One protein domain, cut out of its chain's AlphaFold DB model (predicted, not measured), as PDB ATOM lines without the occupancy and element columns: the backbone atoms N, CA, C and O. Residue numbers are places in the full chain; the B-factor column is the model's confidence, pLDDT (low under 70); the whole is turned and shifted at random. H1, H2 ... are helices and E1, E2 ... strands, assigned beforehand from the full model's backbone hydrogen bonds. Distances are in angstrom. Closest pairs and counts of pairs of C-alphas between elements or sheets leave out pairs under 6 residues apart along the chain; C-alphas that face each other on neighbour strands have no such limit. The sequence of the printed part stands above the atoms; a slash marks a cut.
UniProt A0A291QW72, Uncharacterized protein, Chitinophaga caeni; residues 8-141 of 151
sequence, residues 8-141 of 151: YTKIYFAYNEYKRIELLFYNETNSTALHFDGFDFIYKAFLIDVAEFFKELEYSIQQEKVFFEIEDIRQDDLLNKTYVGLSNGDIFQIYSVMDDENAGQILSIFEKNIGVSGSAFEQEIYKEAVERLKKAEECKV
ATOM      1  N   TYR A   8      -7.601  21.325  33.390       92.94
ATOM      2  CA  TYR A   8      -7.034  21.113  34.719       92.94
ATOM      3  C   TYR A   8      -5.509  21.136  34.633       92.94
ATOM      4  O   TYR A   8      -4.951  20.902  33.566       92.94
ATOM      5  N   THR A   9      -4.830  21.453  35.730       92.69
ATOM      6  CA  THR A   9      -3.361  21.564  35.780       92.69
ATOM      7  C   THR A   9      -2.716  20.444  36.576       92.69
ATOM      8  O   THR A   9      -1.533  20.188  36.397       92.69
ATOM      9  N   LYS A  10      -3.484  19.775  37.443       93.81
ATOM     10  CA  LYS A  10      -3.029  18.652  38.260       93.81
ATOM     11  C   LYS A  10      -4.099  17.588  38.392       93.81
ATOM     12  O   LYS A  10      -5.294  17.875  38.310       93.81
ATOM     13  N   ILE A  11      -3.659  16.363  38.641       95.00
ATOM     14  CA  ILE A  11      -4.536  15.244  38.979       95.00
ATOM     15  C   ILE A  11      -4.070  14.686  40.313       95.00
ATOM     16  O   ILE A  11      -2.910  14.307  40.450       95.00
ATOM     17  N   TYR A  12      -4.971  14.616  41.282       95.75
ATOM     18  CA  TYR A  12      -4.714  13.982  42.567       95.75
ATOM     19  C   TYR A  12      -5.525  12.703  42.709       95.75
ATOM     20  O   TYR A  12      -6.598  12.574  42.121       95.75
ATOM     21  N   PHE A  13      -5.021  11.777  43.519       95.00
ATOM     22  CA  PHE A  13      -5.701  10.540  43.862       95.00
ATOM     23  C   PHE A  13      -5.666  10.278  45.369       95.00
ATOM     24  O   PHE A  13      -4.704  10.625  46.063       95.00
ATOM     25  N   ALA A  14      -6.716   9.636  45.861       95.00
ATOM     26  CA  ALA A  14      -6.814   9.112  47.214       95.00
ATOM     27  C   ALA A  14      -7.667   7.836  47.227       95.00
ATOM     28  O   ALA A  14      -8.226   7.430  46.205       95.00
ATOM     29  N   TYR A  15      -7.760   7.209  48.398       91.31
ATOM     30  CA  TYR A  15      -8.775   6.202  48.677       91.31
ATOM     31  C   TYR A  15      -9.695   6.724  49.776       91.31
ATOM     32  O   TYR A  15      -9.199   7.180  50.809       91.31
ATOM     33  N   ASN A  16     -11.008   6.618  49.576       88.44
ATOM     34  CA  ASN A  16     -11.973   6.960  50.617       88.44
ATOM     35  C   ASN A  16     -12.073   5.856  51.688       88.44
ATOM     36  O   ASN A  16     -11.421   4.809  51.611       88.44
ATOM     37  N   GLU A  17     -12.925   6.070  52.693       86.44
ATOM     38  CA  GLU A  17     -13.127   5.125  53.803       86.44
ATOM     39  C   GLU A  17     -13.610   3.732  53.358       86.44
ATOM     40  O   GLU A  17     -13.357   2.737  54.038       86.44
ATOM     41  N   TYR A  18     -14.223   3.640  52.174       85.00
ATOM     42  CA  TYR A  18     -14.685   2.399  51.553       85.00
ATOM     43  C   TYR A  18     -13.661   1.791  50.584       85.00
ATOM     44  O   TYR A  18     -14.011   0.900  49.812       85.00
ATOM     45  N   LYS A  19     -12.405   2.263  50.596       84.44
ATOM     46  CA  LYS A  19     -11.322   1.837  49.684       84.44
ATOM     47  C   LYS A  19     -11.637   2.060  48.200       84.44
ATOM     48  O   LYS A  19     -11.061   1.403  47.329       84.44
ATOM     49  N   ARG A  20     -12.539   2.991  47.900       88.50
ATOM     50  CA  ARG A  20     -12.830   3.426  46.531       88.50
ATOM     51  C   ARG A  20     -11.868   4.530  46.145       88.50
ATOM     52  O   ARG A  20     -11.393   5.263  47.007       88.50
ATOM     53  N   ILE A  21     -11.565   4.606  44.859       92.31
ATOM     54  CA  ILE A  21     -10.652   5.607  44.328       92.31
ATOM     55  C   ILE A  21     -11.375   6.946  44.302       92.31
ATOM     56  O   ILE A  21     -12.429   7.065  43.685       92.31
ATOM     57  N   GLU A  22     -10.764   7.953  44.910       94.44
ATOM     58  CA  GLU A  22     -11.108   9.348  44.667       94.44
ATOM     59  C   GLU A  22     -10.105   9.937  43.677       94.44
ATOM     60  O   GLU A  22      -8.892   9.785  43.853       94.44
ATOM     61  N   LEU A  23     -10.597  10.610  42.636       95.38
ATOM     62  CA  LEU A  23      -9.761  11.336  41.677       95.38
ATOM     63  C   LEU A  23     -10.181  12.789  41.605       95.38
ATOM     64  O   LEU A  23     -11.349  13.103  41.410       95.38
ATOM     65  N   LEU A  24      -9.210  13.683  41.705       95.50
ATOM     66  CA  LEU A  24      -9.441  15.115  41.683       95.50
ATOM     67  C   LEU A  24      -8.633  15.742  40.551       95.50
ATOM     68  O   LEU A  24      -7.421  15.915  40.660       95.50
ATOM     69  N   PHE A  25      -9.313  16.110  39.470       94.56
ATOM     70  CA  PHE A  25      -8.734  16.950  38.429       94.56
ATOM     71  C   PHE A  25      -8.834  18.396  38.910       94.56
ATOM     72  O   PHE A  25      -9.933  18.935  39.016       94.56
ATOM     73  N   TYR A  26      -7.706  19.010  39.252       94.38
ATOM     74  CA  TYR A  26      -7.645  20.333  39.867       94.38
ATOM     75  C   TYR A  26      -7.029  21.351  38.911       94.38
ATOM     76  O   TYR A  26      -6.031  21.073  38.245       94.38
ATOM     77  N   ASN A  27      -7.620  22.538  38.836       92.81
ATOM     78  CA  ASN A  27      -7.040  23.684  38.155       92.81
ATOM     79  C   ASN A  27      -6.555  24.691  39.201       92.81
ATOM     80  O   ASN A  27      -7.349  25.406  39.810       92.81
ATOM     81  N   GLU A  28      -5.239  24.776  39.367       90.19
ATOM     82  CA  GLU A  28      -4.602  25.673  40.337       90.19
ATOM     83  C   GLU A  28      -4.783  27.157  39.998       90.19
ATOM     84  O   GLU A  28      -4.718  28.001  40.884       90.19
ATOM     85  N   THR A  29      -5.011  27.500  38.725       89.06
ATOM     86  CA  THR A  29      -5.115  28.903  38.290       89.06
ATOM     87  C   THR A  29      -6.409  29.551  38.772       89.06
ATOM     88  O   THR A  29      -6.431  30.749  39.047       89.06
ATOM     89  N   ASN A  30      -7.496  28.781  38.851       89.06
ATOM     90  CA  ASN A  30      -8.812  29.293  39.232       89.06
ATOM     91  C   ASN A  30      -9.471  28.531  40.390       89.06
ATOM     92  O   ASN A  30     -10.640  28.778  40.677       89.06
ATOM     93  N   SER A  31      -8.730  27.641  41.053       91.00
ATOM     94  CA  SER A  31      -9.183  26.885  42.223       91.00
ATOM     95  C   SER A  31     -10.475  26.107  41.979       91.00
ATOM     96  O   SER A  31     -11.339  26.024  42.846       91.00
ATOM     97  N   THR A  32     -10.634  25.535  40.789       91.56
ATOM     98  CA  THR A  32     -11.782  24.678  40.456       91.56
ATOM     99  C   THR A  32     -11.337  23.232  40.370       91.56
ATOM    100  O   THR A  32     -10.182  22.938  40.055       91.56
ATOM    101  N   ALA A  33     -12.259  22.310  40.627       92.38
ATOM    102  CA  ALA A  33     -11.959  20.898  40.530       92.38
ATOM    103  C   ALA A  33     -13.113  20.093  39.947       92.38
ATOM    104  O   ALA A  33     -14.285  20.433  40.102       92.38
ATOM    105  N   LEU A  34     -12.766  18.975  39.333       93.19
ATOM    106  CA  LEU A  34     -13.685  17.898  39.036       93.19
ATOM    107  C   LEU A  34     -13.297  16.700  39.898       93.19
ATOM    108  O   LEU A  34     -12.195  16.168  39.768       93.19
ATOM    109  N   HIS A  35     -14.201  16.311  40.788       93.56
ATOM    110  CA  HIS A  35     -13.977  15.268  41.776       93.56
ATOM    111  C   HIS A  35     -14.770  14.015  41.424       93.56
ATOM    112  O   HIS A  35     -15.993  14.066  41.405       93.56
ATOM    113  N   PHE A  36     -14.084  12.909  41.173       92.88
ATOM    114  CA  PHE A  36     -14.659  11.574  41.217       92.88
ATOM    115  C   PHE A  36     -14.607  11.061  42.654       92.88
ATOM    116  O   PHE A  36     -13.512  10.917  43.190       92.88
ATOM    117  N   ASP A  37     -15.754  10.774  43.264       90.38
ATOM    118  CA  ASP A  37     -15.855  10.375  44.681       90.38
ATOM    119  C   ASP A  37     -15.836   8.849  44.917       90.38
ATOM    120  O   ASP A  37     -16.101   8.354  46.019       90.38
ATOM    121  N   GLY A  38     -15.538   8.084  43.866       88.44
ATOM    122  CA  GLY A  38     -15.634   6.627  43.846       88.44
ATOM    123  C   GLY A  38     -16.880   6.106  43.133       88.44
ATOM    124  O   GLY A  38     -16.951   4.904  42.861       88.44
ATOM    125  N   PHE A  39     -17.840   6.970  42.807       85.56
ATOM    126  CA  PHE A  39     -19.024   6.621  42.026       85.56
ATOM    127  C   PHE A  39     -19.281   7.630  40.918       85.56
ATOM    128  O   PHE A  39     -19.382   7.239  39.759       85.56
ATOM    129  N   ASP A  40     -19.343   8.911  41.273       85.56
ATOM    130  CA  ASP A  40     -19.830   9.977  40.412       85.56
ATOM    131  C   ASP A  40     -18.834  11.126  40.318       85.56
ATOM    132  O   ASP A  40     -17.964  11.321  41.168       85.56
ATOM    133  N   PHE A  41     -18.988  11.926  39.263       87.75
ATOM    134  CA  PHE A  41     -18.240  13.163  39.103       87.75
ATOM    135  C   PHE A  41     -19.021  14.369  39.614       87.75
ATOM    136  O   PHE A  41     -20.122  14.676  39.158       87.75
ATOM    137  N   ILE A  42     -18.385  15.122  40.503       88.62
ATOM    138  CA  ILE A  42     -18.910  16.333  41.119       88.62
ATOM    139  C   ILE A  42     -18.002  17.500  40.739       88.62
ATOM    140  O   ILE A  42     -16.805  17.500  41.032       88.62
ATOM    141  N   TYR A  43     -18.577  18.533  40.125       88.94
ATOM    142  CA  TYR A  43     -17.856  19.779  39.889       88.94
ATOM    143  C   TYR A  43     -17.784  20.613  41.171       88.94
ATOM    144  O   TYR A  43     -18.784  20.832  41.857       88.94
ATOM    145  N   LYS A  44     -16.587  21.097  41.487       88.88
ATOM    146  CA  LYS A  44     -16.303  22.011  42.590       88.88
ATOM    147  C   LYS A  44     -15.886  23.346  41.984       88.88
ATOM    148  O   LYS A  44     -14.749  23.509  41.547       88.88
ATOM    149  N   ALA A  45     -16.815  24.300  41.968       85.25
ATOM    150  CA  ALA A  45     -16.581  25.641  41.426       85.25
ATOM    151  C   ALA A  45     -15.547  26.450  42.229       85.25
ATOM    152  O   ALA A  45     -14.991  27.414  41.716       85.25
ATOM    153  N   PHE A  46     -15.302  26.070  43.485       85.81
ATOM    154  CA  PHE A  46     -14.283  26.680  44.325       85.81
ATOM    155  C   PHE A  46     -13.761  25.664  45.345       85.81
ATOM    156  O   PHE A  46     -14.519  25.153  46.173       85.81
ATOM    157  N   LEU A  47     -12.470  25.363  45.269       87.94
ATOM    158  CA  LEU A  47     -11.724  24.498  46.170       87.94
ATOM    159  C   LEU A  47     -10.442  25.234  46.557       87.94
ATOM    160  O   LEU A  47      -9.520  25.326  45.754       87.94
ATOM    161  N   ILE A  48     -10.425  25.787  47.773       81.19
ATOM    162  CA  ILE A  48      -9.320  26.623  48.268       81.19
ATOM    163  C   ILE A  48      -8.029  25.807  48.329       81.19
ATOM    164  O   ILE A  48      -7.018  26.232  47.785       81.19
ATOM    165  N   ASP A  49      -8.109  24.625  48.937       86.81
ATOM    166  CA  ASP A  49      -6.979  23.727  49.122       86.81
ATOM    167  C   ASP A  49      -7.396  22.280  48.854       86.81
ATOM    168  O   ASP A  49      -8.513  21.854  49.173       86.81
ATOM    169  N   VAL A  50      -6.468  21.513  48.284       91.25
ATOM    170  CA  VAL A  50      -6.590  20.060  48.161       91.25
ATOM    171  C   VAL A  50      -6.201  19.441  49.501       91.25
ATOM    172  O   VAL A  50      -5.145  19.754  50.047       91.25
ATOM    173  N   ALA A  51      -7.054  18.575  50.047       92.25
ATOM    174  CA  ALA A  51      -6.805  17.973  51.351       92.25
ATOM    175  C   ALA A  51      -5.508  17.143  51.360       92.25
ATOM    176  O   ALA A  51      -5.218  16.430  50.406       92.25
ATOM    177  N   GLU A  52      -4.756  17.184  52.463       93.12
ATOM    178  CA  GLU A  52      -3.397  16.614  52.557       93.12
ATOM    179  C   GLU A  52      -3.310  15.103  52.293       93.12
ATOM    180  O   GLU A  52      -2.242  14.581  51.973       93.12
ATOM    181  N   PHE A  53      -4.420  14.379  52.445       92.50
ATOM    182  CA  PHE A  53      -4.465  12.941  52.186       92.50
ATOM    183  C   PHE A  53      -4.475  12.598  50.688       92.50
ATOM    184  O   PHE A  53      -4.169  11.459  50.327       92.50
ATOM    185  N   PHE A  54      -4.797  13.561  49.822       96.25
ATOM    186  CA  PHE A  54      -4.653  13.413  48.380       96.25
ATOM    187  C   PHE A  54      -3.182  13.478  47.983       96.25
ATOM    188  O   PHE A  54      -2.432  14.360  48.400       96.25
ATOM    189  N   LYS A  55      -2.775  12.561  47.111       95.25
ATOM    190  CA  LYS A  55      -1.441  12.553  46.512       95.25
ATOM    191  C   LYS A  55      -1.545  12.946  45.055       95.25
ATOM    192  O   LYS A  55      -2.456  12.499  44.365       95.25
ATOM    193  N   GLU A  56      -0.618  13.768  44.577       94.69
ATOM    194  CA  GLU A  56      -0.543  14.054  43.146       94.69
ATOM    195  C   GLU A  56      -0.223  12.755  42.393       94.69
ATOM    196  O   GLU A  56       0.649  11.978  42.790       94.69
ATOM    197  N   LEU A  57      -0.995  12.481  41.348       93.50
ATOM    198  CA  LEU A  57      -0.881  11.276  40.545       93.50
ATOM    199  C   LEU A  57       0.420  11.329  39.742       93.50
ATOM    200  O   LEU A  57       0.694  12.326  39.082       93.50
ATOM    201  N   GLU A  58       1.204  10.249  39.737       91.12
ATOM    202  CA  GLU A  58       2.510  10.218  39.056       91.12
ATOM    203  C   GLU A  58       2.417  10.585  37.569       91.12
ATOM    204  O   GLU A  58       3.245  11.338  37.063       91.12
ATOM    205  N   TYR A  59       1.349  10.146  36.900       89.25
ATOM    206  CA  TYR A  59       1.035  10.555  35.535       89.25
ATOM    207  C   TYR A  59       0.995  12.087  35.370       89.25
ATOM    208  O   TYR A  59       1.526  12.609  34.399       89.25
ATOM    209  N   SER A  60       0.415  12.821  36.328       86.38
ATOM    210  CA  SER A  60       0.372  14.293  36.314       86.38
ATOM    211  C   SER A  60       1.774  14.905  36.394       86.38
ATOM    212  O   SER A  60       2.058  15.886  35.718       86.38
ATOM    213  N   ILE A  61       2.658  14.294  37.185       85.75
ATOM    214  CA  ILE A  61       4.024  14.773  37.433       85.75
ATOM    215  C   ILE A  61       4.938  14.538  36.218       85.75
ATOM    216  O   ILE A  61       5.826  15.343  35.947       85.75
ATOM    217  N   GLN A  62       4.748  13.427  35.500       83.88
ATOM    218  CA  GLN A  62       5.618  13.018  34.389       83.88
ATOM    219  C   GLN A  62       5.304  13.718  33.058       83.88
ATOM    220  O   GLN A  62       6.146  13.736  32.159       83.88
ATOM    221  N   GLN A  63       4.105  14.278  32.898       73.25
ATOM    222  CA  GLN A  63       3.704  14.921  31.650       73.25
ATOM    223  C   GLN A  63       4.383  16.293  31.517       73.25
ATOM    224  O   GLN A  63       4.199  17.178  32.343       73.25
ATOM    225  N   GLU A  64       5.121  16.515  30.421       63.94
ATOM    226  CA  GLU A  64       5.688  17.840  30.094       63.94
ATOM    227  C   GLU A  64       4.598  18.909  29.868       63.94
ATOM    228  O   GLU A  64       4.871  20.112  29.867       63.94
ATOM    229  N   LYS A  65       3.348  18.483  29.640       59.91
ATOM    230  CA  LYS A  65       2.204  19.362  29.398       59.91
ATOM    231  C   LYS A  65       1.588  19.847  30.707       59.91
ATOM    232  O   LYS A  65       1.160  19.062  31.537       59.91
ATOM    233  N   VAL A  66       1.416  21.166  30.787       72.38
ATOM    234  CA  VAL A  66       0.845  21.901  31.931       72.38
ATOM    235  C   VAL A  66      -0.677  21.722  32.072       72.38
ATOM    236  O   VAL A  66      -1.252  22.097  33.090       72.38
ATOM    237  N   PHE A  67      -1.354  21.178  31.053       88.19
ATOM    238  CA  PHE A  67      -2.814  21.166  30.982       88.19
ATOM    239  C   PHE A  67      -3.386  19.807  30.575       88.19
ATOM    240  O   PHE A  67      -3.071  19.273  29.510       88.19
ATOM    241  N   PHE A  68      -4.304  19.310  31.397       90.69
ATOM    242  CA  PHE A  68      -5.162  18.158  31.153       90.69
ATOM    243  C   PHE A  68      -6.536  18.662  30.729       90.69
ATOM    244  O   PHE A  68      -7.296  19.181  31.546       90.69
ATOM    245  N   GLU A  69      -6.857  18.538  29.447       92.25
ATOM    246  CA  GLU A  69      -8.185  18.867  28.945       92.25
ATOM    247  C   GLU A  69      -9.029  17.595  28.840       92.25
ATOM    248  O   GLU A  69      -8.728  16.714  28.039       92.25
ATOM    249  N   ILE A  70     -10.087  17.503  29.644       91.75
ATOM    250  CA  ILE A  70     -11.056  16.411  29.586       91.75
ATOM    251  C   ILE A  70     -12.004  16.648  28.409       91.75
ATOM    252  O   ILE A  70     -12.777  17.610  28.382       91.75
ATOM    253  N   GLU A  71     -11.952  15.744  27.437       89.06
ATOM    254  CA  GLU A  71     -12.831  15.753  26.273       89.06
ATOM    255  C   GLU A  71     -14.173  15.091  26.592       89.06
ATOM    256  O   GLU A  71     -15.224  15.622  26.214       89.06
ATOM    257  N   ASP A  72     -14.135  13.961  27.306       87.00
ATOM    258  CA  ASP A  72     -15.316  13.144  27.563       87.00
ATOM    259  C   ASP A  72     -15.224  12.337  28.864       87.00
ATOM    260  O   ASP A  72     -14.143  11.929  29.290       87.00
ATOM    261  N   ILE A  73     -16.383  12.077  29.467       89.38
ATOM    262  CA  ILE A  73     -16.547  11.230  30.651       89.38
ATOM    263  C   ILE A  73     -17.719  10.297  30.390       89.38
ATOM    264  O   ILE A  73     -18.811  10.755  30.044       89.38
ATOM    265  N   ARG A  74     -17.497   8.995  30.566       88.25
ATOM    266  CA  ARG A  74     -18.510   7.964  30.320       88.25
ATOM    267  C   ARG A  74     -18.509   6.929  31.422       88.25
ATOM    268  O   ARG A  74     -17.451   6.560  31.923       88.25
ATOM    269  N   GLN A  75     -19.688   6.427  31.746       85.94
ATOM    270  CA  GLN A  75     -19.875   5.336  32.692       85.94
ATOM    271  C   GLN A  75     -20.560   4.170  31.981       85.94
ATOM    272  O   GLN A  75     -21.454   4.368  31.160       85.94
ATOM    273  N   ASP A  76     -20.081   2.964  32.266       85.31
ATOM    274  CA  ASP A  76     -20.691   1.692  31.903       85.31
ATOM    275  C   ASP A  76     -21.169   1.036  33.199       85.31
ATOM    276  O   ASP A  76     -20.392   0.405  33.924       85.31
ATOM    277  N   ASP A  77     -22.453   1.224  33.497       76.62
ATOM    278  CA  ASP A  77     -23.081   0.729  34.723       76.62
ATOM    279  C   ASP A  77     -23.148  -0.804  34.756       76.62
ATOM    280  O   ASP A  77     -23.086  -1.407  35.827       76.62
ATOM    281  N   LEU A  78     -23.217  -1.458  33.586       75.50
ATOM    282  CA  LEU A  78     -23.251  -2.921  33.485       75.50
ATOM    283  C   LEU A  78     -21.917  -3.536  33.905       75.50
ATOM    284  O   LEU A  78     -21.888  -4.597  34.530       75.50
ATOM    285  N   LEU A  79     -20.811  -2.880  33.556       77.00
ATOM    286  CA  LEU A  79     -19.466  -3.330  33.904       77.00
ATOM    287  C   LEU A  79     -18.901  -2.645  35.154       77.00
ATOM    288  O   LEU A  79     -17.789  -2.988  35.564       77.00
ATOM    289  N   ASN A  80     -19.641  -1.702  35.748       81.12
ATOM    290  CA  ASN A  80     -19.184  -0.828  36.828       81.12
ATOM    291  C   ASN A  80     -17.821  -0.189  36.494       81.12
ATOM    292  O   ASN A  80     -16.850  -0.293  37.256       81.12
ATOM    293  N   LYS A  81     -17.735   0.395  35.291       87.38
ATOM    294  CA  LYS A  81     -16.526   1.048  34.775       87.38
ATOM    295  C   LYS A  81     -16.793   2.507  34.471       87.38
ATOM    296  O   LYS A  81     -17.770   2.845  33.821       87.38
ATOM    297  N   THR A  82     -15.868   3.359  34.873       90.62
ATOM    298  CA  THR A  82     -15.868   4.781  34.544       90.62
ATOM    299  C   THR A  82     -14.670   5.091  33.661       90.62
ATOM    300  O   THR A  82     -13.573   4.592  33.901       90.62
ATOM    301  N   TYR A  83     -14.873   5.921  32.647       92.00
ATOM    302  CA  TYR A  83     -13.861   6.324  31.688       92.00
ATOM    303  C   TYR A  83     -13.750   7.848  31.618       92.00
ATOM    304  O   TYR A  83     -14.766   8.536  31.524       92.00
ATOM    305  N   VAL A  84     -12.522   8.368  31.587       92.88
ATOM    306  CA  VAL A  84     -12.219   9.780  31.309       92.88
ATOM    307  C   VAL A  84     -11.278   9.846  30.113       92.88
ATOM    308  O   VAL A  84     -10.163   9.331  30.173       92.88
ATOM    309  N   GLY A  85     -11.737  10.452  29.022       91.94
ATOM    310  CA  GLY A  85     -10.940  10.708  27.826       91.94
ATOM    311  C   GLY A  85     -10.374  12.123  27.842       91.94
ATOM    312  O   GLY A  85     -11.118  13.092  28.014       91.94
ATOM    313  N   LEU A  86      -9.065  12.247  27.647       92.00
ATOM    314  CA  LEU A  86      -8.376  13.528  27.504       92.00
ATOM    315  C   LEU A  86      -8.236  13.922  26.026       92.00
ATOM    316  O   LEU A  86      -8.170  13.058  25.155       92.00
ATOM    317  N   SER A  87      -8.122  15.220  25.725       90.00
ATOM    318  CA  SER A  87      -8.032  15.732  24.342       90.00
ATOM    319  C   SER A  87      -6.727  15.359  23.624       90.00
ATOM    320  O   SER A  87      -6.653  15.332  22.392       90.00
ATOM    321  N   ASN A  88      -5.680  15.001  24.374       87.31
ATOM    322  CA  ASN A  88      -4.479  14.373  23.815       87.31
ATOM    323  C   ASN A  88      -4.714  12.907  23.401       87.31
ATOM    324  O   ASN A  88      -3.902  12.366  22.651       87.31
ATOM    325  N   GLY A  89      -5.842  12.315  23.798       87.94
ATOM    326  CA  GLY A  89      -6.300  10.959  23.513       87.94
ATOM    327  C   GLY A  89      -5.945   9.921  24.574       87.94
ATOM    328  O   GLY A  89      -6.208   8.744  24.346       87.94
ATOM    329  N   ASP A  90      -5.372  10.330  25.705       91.81
ATOM    330  CA  ASP A  90      -5.128   9.427  26.831       91.81
ATOM    331  C   ASP A  90      -6.452   9.090  27.537       91.81
ATOM    332  O   ASP A  90      -7.382   9.903  27.570       91.81
ATOM    333  N   ILE A  91      -6.560   7.874  28.077       93.06
ATOM    334  CA  ILE A  91      -7.799   7.348  28.665       93.06
ATOM    335  C   ILE A  91      -7.535   6.850  30.080       93.06
ATOM    336  O   ILE A  91      -6.704   5.974  30.297       93.06
ATOM    337  N   PHE A  92      -8.311   7.345  31.033       94.38
ATOM    338  CA  PHE A  92      -8.361   6.835  32.396       94.38
ATOM    339  C   PHE A  92      -9.556   5.891  32.490       94.38
ATOM    340  O   PHE A  92     -10.660   6.267  32.105       94.38
ATOM    341  N   GLN A  93      -9.352   4.681  33.001       93.44
ATOM    342  CA  GLN A  93     -10.401   3.702  33.274       93.44
ATOM    343  C   GLN A  93     -10.384   3.346  34.760       93.44
ATOM    344  O   GLN A  93      -9.374   2.870  35.273       93.44
ATOM    345  N   ILE A  94     -11.517   3.510  35.428       92.81
ATOM    346  CA  ILE A  94     -11.731   3.160  36.831       92.81
ATOM    347  C   ILE A  94     -12.716   1.998  36.871       92.81
ATOM    348  O   ILE A  94     -13.754   2.066  36.217       92.81
ATOM    349  N   TYR A  95     -12.408   0.921  37.588       88.94
ATOM    350  CA  TYR A  95     -13.280  -0.256  37.643       88.94
ATOM    351  C   TYR A  95     -13.104  -1.060  38.928       88.94
ATOM    352  O   TYR A  95     -12.044  -1.025  39.550       88.94
ATOM    353  N   SER A  96     -14.137  -1.809  39.310       84.44
ATOM    354  CA  SER A  96     -14.103  -2.705  40.476       84.44
ATOM    355  C   SER A  96     -13.746  -4.138  40.064       84.44
ATOM    356  O   SER A  96     -14.089  -4.577  38.965       84.44
ATOM    357  N   VAL A  97     -13.077  -4.891  40.942       78.62
ATOM    358  CA  VAL A  97     -12.816  -6.330  40.742       78.62
ATOM    359  C   VAL A  97     -13.933  -7.123  41.431       78.62
ATOM    360  O   VAL A  97     -14.162  -6.939  42.615       78.62
ATOM    361  N   MET A  98     -14.673  -7.955  40.694       59.41
ATOM    362  CA  MET A  98     -16.013  -8.438  41.089       59.41
ATOM    363  C   MET A  98     -16.112  -9.438  42.263       59.41
ATOM    364  O   MET A  98     -17.228  -9.814  42.603       59.41
ATOM    365  N   ASP A  99     -15.025  -9.850  42.918       56.12
ATOM    366  CA  ASP A  99     -15.086 -10.988  43.859       56.12
ATOM    367  C   ASP A  99     -15.107 -10.629  45.357       56.12
ATOM    368  O   ASP A  99     -15.078 -11.527  46.197       56.12
ATOM    369  N   ASP A 100     -15.186  -9.352  45.735       51.06
ATOM    370  CA  ASP A 100     -15.280  -8.968  47.150       51.06
ATOM    371  C   ASP A 100     -16.169  -7.727  47.308       51.06
ATOM    372  O   ASP A 100     -15.997  -6.731  46.610       51.06
ATOM    373  N   GLU A 101     -17.108  -7.742  48.253       47.59
ATOM    374  CA  GLU A 101     -17.870  -6.541  48.636       47.59
ATOM    375  C   GLU A 101     -16.948  -5.458  49.242       47.59
ATOM    376  O   GLU A 101     -17.336  -4.296  49.359       47.59
ATOM    377  N   ASN A 102     -15.694  -5.820  49.559       54.00
ATOM    378  CA  ASN A 102     -14.592  -4.925  49.918       54.00
ATOM    379  C   ASN A 102     -13.614  -4.629  48.761       54.00
ATOM    380  O   ASN A 102     -12.532  -4.082  49.015       54.00
ATOM    381  N   ALA A 103     -13.918  -5.043  47.527       56.47
ATOM    382  CA  ALA A 103     -12.989  -4.958  46.409       56.47
ATOM    383  C   ALA A 103     -12.671  -3.500  46.077       56.47
ATOM    384  O   ALA A 103     -13.530  -2.723  45.658       56.47
ATOM    385  N   GLY A 104     -11.400  -3.144  46.264       75.56
ATOM    386  CA  GLY A 104     -10.888  -1.841  45.878       75.56
ATOM    387  C   GLY A 104     -11.097  -1.591  44.387       75.56
ATOM    388  O   GLY A 104     -11.049  -2.509  43.561       75.56
ATOM    389  N   GLN A 105     -11.318  -0.330  44.043       88.38
ATOM    390  CA  GLN A 105     -11.299   0.092  42.650       88.38
ATOM    391  C   GLN A 105      -9.862   0.118  42.129       88.38
ATOM    392  O   GLN A 105      -8.910   0.365  42.872       88.38
ATOM    393  N   ILE A 106      -9.719  -0.117  40.831       90.06
ATOM    394  CA  ILE A 106      -8.468  -0.007  40.091       90.06
ATOM    395  C   ILE A 106      -8.585   1.173  39.135       90.06
ATOM    396  O   ILE A 106      -9.569   1.281  38.407       90.06
ATOM    397  N   LEU A 107      -7.555   2.019  39.115       93.00
ATOM    398  CA  LEU A 107      -7.325   3.007  38.070       93.00
ATOM    399  C   LEU A 107      -6.296   2.449  37.086       93.00
ATOM    400  O   LEU A 107      -5.190   2.080  37.470       93.00
ATOM    401  N   SER A 108      -6.656   2.410  35.810       93.00
ATOM    402  CA  SER A 108      -5.747   2.148  34.694       93.00
ATOM    403  C   SER A 108      -5.680   3.371  33.791       93.00
ATOM    404  O   SER A 108      -6.709   3.977  33.502       93.00
ATOM    405  N   ILE A 109      -4.479   3.726  33.344       92.44
ATOM    406  CA  ILE A 109      -4.237   4.866  32.455       92.44
ATOM    407  C   ILE A 109      -3.641   4.319  31.160       92.44
ATOM    408  O   ILE A 109      -2.652   3.589  31.192       92.44
ATOM    409  N   PHE A 110      -4.267   4.636  30.032       91.31
ATOM    410  CA  PHE A 110      -3.868   4.186  28.704       91.31
ATOM    411  C   PHE A 110      -3.432   5.386  27.872       91.31
ATOM    412  O   PHE A 110      -4.247   6.247  27.541       91.31
ATOM    413  N   GLU A 111      -2.153   5.429  27.519       88.12
ATOM    414  CA  GLU A 111      -1.566   6.555  26.796       88.12
ATOM    415  C   GLU A 111      -1.629   6.362  25.275       88.12
ATOM    416  O   GLU A 111      -1.267   5.312  24.743       88.12
ATOM    417  N   LYS A 112      -2.016   7.398  24.530       84.75
ATOM    418  CA  LYS A 112      -2.061   7.379  23.060       84.75
ATOM    419  C   LYS A 112      -0.673   7.257  22.436       84.75
ATOM    420  O   LYS A 112      -0.524   6.648  21.372       84.75
ATOM    421  N   ASN A 113       0.347   7.833  23.073       72.50
ATOM    422  CA  ASN A 113       1.714   7.873  22.536       72.50
ATOM    423  C   ASN A 113       2.366   6.481  22.418       72.50
ATOM    424  O   ASN A 113       3.345   6.323  21.686       72.50
ATOM    425  N   ILE A 114       1.755   5.449  23.013       66.12
ATOM    426  CA  ILE A 114       2.079   4.029  22.803       66.12
ATOM    427  C   ILE A 114       2.062   3.662  21.302       66.12
ATOM    428  O   ILE A 114       2.793   2.772  20.875       66.12
ATOM    429  N   GLY A 115       1.312   4.381  20.457       54.72
ATOM    430  CA  GLY A 115       1.254   4.137  19.012       54.72
ATOM    431  C   GLY A 115       2.566   4.324  18.229       54.72
ATOM    432  O   GLY A 115       2.636   3.861  17.092       54.72
ATOM    433  N   VAL A 116       3.596   4.976  18.791       59.44
ATOM    434  CA  VAL A 116       4.884   5.216  18.098       59.44
ATOM    435  C   VAL A 116       6.002   4.284  18.588       59.44
ATOM    436  O   VAL A 116       6.888   3.941  17.808       59.44
ATOM    437  N   SER A 117       5.959   3.839  19.847       63.38
ATOM    438  CA  SER A 117       7.050   3.075  20.481       63.38
ATOM    439  C   SER A 117       6.606   1.890  21.345       63.38
ATOM    440  O   SER A 117       7.458   1.186  21.881       63.38
ATOM    441  N   GLY A 118       5.302   1.669  21.502       68.94
ATOM    442  CA  GLY A 118       4.754   0.600  22.332       68.94
ATOM    443  C   GLY A 118       4.787  -0.770  21.663       68.94
ATOM    444  O   GLY A 118       4.722  -0.898  20.435       68.94
ATOM    445  N   SER A 119       4.843  -1.808  22.490       82.00
ATOM    446  CA  SER A 119       4.686  -3.204  22.090       82.00
ATOM    447  C   SER A 119       3.309  -3.468  21.465       82.00
ATOM    448  O   SER A 119       2.334  -2.756  21.710       82.00
ATOM    449  N   ALA A 120       3.204  -4.534  20.664       82.00
ATOM    450  CA  ALA A 120       1.938  -4.940  20.043       82.00
ATOM    451  C   ALA A 120       0.813  -5.163  21.073       82.00
ATOM    452  O   ALA A 120      -0.334  -4.815  20.810       82.00
ATOM    453  N   PHE A 121       1.162  -5.682  22.253       83.88
ATOM    454  CA  PHE A 121       0.230  -5.898  23.358       83.88
ATOM    455  C   PHE A 121      -0.307  -4.579  23.928       83.88
ATOM    456  O   PHE A 121      -1.511  -4.424  24.100       83.88
ATOM    457  N   GLU A 122       0.559  -3.590  24.157       80.56
ATOM    458  CA  GLU A 122       0.136  -2.276  24.656       80.56
ATOM    459  C   GLU A 122      -0.747  -1.541  23.637       80.56
ATOM    460  O   GLU A 122      -1.737  -0.909  24.004       80.56
ATOM    461  N   GLN A 123      -0.441  -1.671  22.341       83.44
ATOM    462  CA  GLN A 123      -1.285  -1.127  21.276       83.44
ATOM    463  C   GLN A 123      -2.663  -1.802  21.219       83.44
ATOM    464  O   GLN A 123      -3.656  -1.138  20.918       83.44
ATOM    465  N   GLU A 124      -2.736  -3.110  21.473       86.50
ATOM    466  CA  GLU A 124      -3.992  -3.861  21.531       86.50
ATOM    467  C   GLU A 124      -4.841  -3.429  22.731       86.50
ATOM    468  O   GLU A 124      -6.006  -3.073  22.547       86.50
ATOM    469  N   ILE A 125      -4.240  -3.344  23.922       86.25
ATOM    470  CA  ILE A 125      -4.906  -2.852  25.135       86.25
ATOM    471  C   ILE A 125      -5.446  -1.435  24.927       86.25
ATOM    472  O   ILE A 125      -6.595  -1.150  25.266       86.25
ATOM    473  N   TYR A 126      -4.646  -0.535  24.348       87.56
ATOM    474  CA  TYR A 126      -5.090   0.831  24.083       87.56
ATOM    475  C   TYR A 126      -6.278   0.862  23.109       87.56
ATOM    476  O   TYR A 126      -7.271   1.548  23.361       87.56
ATOM    477  N   LYS A 127      -6.218   0.100  22.006       87.19
ATOM    478  CA  LYS A 127      -7.343  -0.006  21.060       87.19
ATOM    479  C   LYS A 127      -8.601  -0.515  21.753       87.19
ATOM    480  O   LYS A 127      -9.675   0.043  21.537       87.19
ATOM    481  N   GLU A 128      -8.465  -1.521  22.612       88.00
ATOM    482  CA  GLU A 128      -9.573  -2.041  23.402       88.00
ATOM    483  C   GLU A 128     -10.156  -0.972  24.339       88.00
ATOM    484  O   GLU A 128     -11.376  -0.811  24.399       88.00
ATOM    485  N   ALA A 129      -9.316  -0.193  25.026       87.38
ATOM    486  CA  ALA A 129      -9.761   0.906  25.881       87.38
ATOM    487  C   ALA A 129     -10.534   1.975  25.090       87.38
ATOM    488  O   ALA A 129     -11.610   2.394  25.517       87.38
ATOM    489  N   VAL A 130     -10.046   2.361  23.904       88.19
ATOM    490  CA  VAL A 130     -10.740   3.295  22.998       88.19
ATOM    491  C   VAL A 130     -12.092   2.738  22.560       88.19
ATOM    492  O   VAL A 130     -13.087   3.463  22.543       88.19
ATOM    493  N   GLU A 131     -12.155   1.463  22.175       89.06
ATOM    494  CA  GLU A 131     -13.412   0.828  21.784       89.06
ATOM    495  C   GLU A 131     -14.410   0.758  22.936       89.06
ATOM    496  O   GLU A 131     -15.592   1.012  22.721       89.06
ATOM    497  N   ARG A 132     -13.957   0.434  24.149       85.06
ATOM    498  CA  ARG A 132     -14.814   0.376  25.339       85.06
ATOM    499  C   ARG A 132     -15.310   1.754  25.748       85.06
ATOM    500  O   ARG A 132     -16.506   1.901  25.957       85.06
ATOM    501  N   LEU A 133     -14.444   2.771  25.749       85.25
ATOM    502  CA  LEU A 133     -14.865   4.163  25.918       85.25
ATOM    503  C   LEU A 133     -15.948   4.507  24.884       85.25
ATOM    504  O   LEU A 133     -16.984   5.060  25.234       85.25
ATOM    505  N   LYS A 134     -15.763   4.124  23.613       85.75
ATOM    506  CA  LYS A 134     -16.773   4.344  22.565       85.75
ATOM    507  C   LYS A 134     -18.096   3.618  22.829       85.75
ATOM    508  O   LYS A 134     -19.135   4.217  22.573       85.75
ATOM    509  N   LYS A 135     -18.035   2.374  23.313       82.06
ATOM    510  CA  LYS A 135     -19.175   1.475  23.572       82.06
ATOM    511  C   LYS A 135     -19.905   1.743  24.890       82.06
ATOM    512  O   LYS A 135     -21.024   1.268  25.027       82.06
ATOM    513  N   ALA A 136     -19.299   2.461  25.838       76.94
ATOM    514  CA  ALA A 136     -19.971   2.942  27.042       76.94
ATOM    515  C   ALA A 136     -21.032   3.979  26.629       76.94
ATOM    516  O   ALA A 136     -20.773   5.184  26.561       76.94
ATOM    517  N   GLU A 137     -22.192   3.478  26.211       59.56
ATOM    518  CA  GLU A 137     -23.298   4.256  25.672       59.56
ATOM    519  C   GLU A 137     -24.101   4.900  26.816       59.56
ATOM    520  O   GLU A 137     -24.827   4.251  27.556       59.56
ATOM    521  N   GLU A 138     -23.979   6.229  26.885       55.25
ATOM    522  CA  GLU A 138     -25.065   7.171  27.203       55.25
ATOM    523  C   GLU A 138     -25.374   7.594  28.649       55.25
ATOM    524  O   GLU A 138     -26.283   8.403  28.836       55.25
ATOM    525  N   CYS A 139     -24.540   7.299  29.644       50.41
ATOM    526  CA  CYS A 139     -24.503   8.119  30.867       50.41
ATOM    527  C   CYS A 139     -23.461   9.240  30.707       50.41
ATOM    528  O   CYS A 139     -22.359   9.185  31.251       50.41
ATOM    529  N   LYS A 140     -23.780  10.272  29.906       52.91
ATOM    530  CA  LYS A 140     -23.003  11.525  29.951       52.91
ATOM    531  C   LYS A 140     -23.216  12.126  31.328       52.91
ATOM    532  O   LYS A 140     -24.328  12.568  31.618       52.91
ATOM    533  N   VAL A 141     -22.172  12.169  32.153       52.91
ATOM    534  CA  VAL A 141     -22.274  12.829  33.453       52.91
ATOM    535  C   VAL A 141     -22.546  14.311  33.211       52.91
ATOM    536  O   VAL A 141     -21.694  15.079  32.757       52.91
TER     537      VAL A 141
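This is residues 8 to 141 of the 151 residues of an uncharacterized protein of Chitinophaga caeni (UniProt A0A291QW72). Two four-stranded sheets, E1 to E4 and E5 to E8, stand partly face to face as a sandwich, and the long helix H3 crosses the other face of the second sheet, so that sheet, sheet and helix follow one another. Residues 45 to 57, with no named element, and the short helix H1 lead from the first sheet to the second; residues 116 to 121, past the second sheet, stick out. The printed part has 134 residues, with the order E1 E2 E3 E4 H1 E5 E6 E7 E8 H2 H3 along the chain, and its class is mixed, helices and strands. Each sheet is antiparallel, in the orders E1 E2 E3 E4 and E5 E6 E7 E8. The whole is compact, with a radius of gyration of the C-alphas of 14.9 A and spans of 43 by 39 by 26 A.

E1, residues 10 to 15, begins with C-alpha 10 at (-3.029, 18.652, 38.260) and is 17.2 A long. E2, residues 21 to 27, is 19.4 A; E3 is residues 32 to 36 and E4 residues 41 to 44. H1 is residues 58 to 62. E5, residues 68 to 76, is 22.6 A and bends by 62 degrees at residue 71. E6 is residues 81 to 86, E7 residues 91 to 96 and E8 residues 105 to 110. H2 is residues 114 to 117. H3, residues 120 to 135, is 22.3 A and ends with C-alpha 135 at (-19.175, 1.475, 23.572).

Each sheet is a meander, each strand the antiparallel neighbour of the one before. N 12 and O 24 of E1 and E2 are 2.8 A apart, N 25 and O 34 of E2 and E3 2.9 A, and N 35 and O 42 of E3 and E4 2.9 A. H1 only grazes this sheet, with residues 58 to 61. The facing parts of the sandwich are 10.9 A centre to centre, their strands at 27 degrees; the closest C-alphas of E2 and E8, Ile 21 and Gln 105, are 5.8 A apart. In the second, twisted sheet, N 74 and O 83 of E5 and E6 are 2.9 A apart, N 84 and O 92 of E6 and E7 2.9 A, and N 93 and O 108 of E7 and E8 2.8 A. H3 on one face of this sheet makes two layers, at a height over the sheet of 10.1 A; it runs across the strands, at 80 degrees to E7 on the local plane. It touches H2 with residues 122 to 126 alone, the closest C-alphas being Gly 115 and Gln 123, 6.3 A apart. In H1 and H3 every O i to N i+4 pair is within hydrogen-bond range; H2 is too short for one.

The C-alphas of Ile 48 and Ala 120, the two farthest apart, are 43.8 A apart. The printed part has no cut, and the link E4 to H1 is long. Mean pLDDT of the printed part is 84.2; residues 64 to 65, 98 to 103, 114 to 118 and 137 to 141 are under 70.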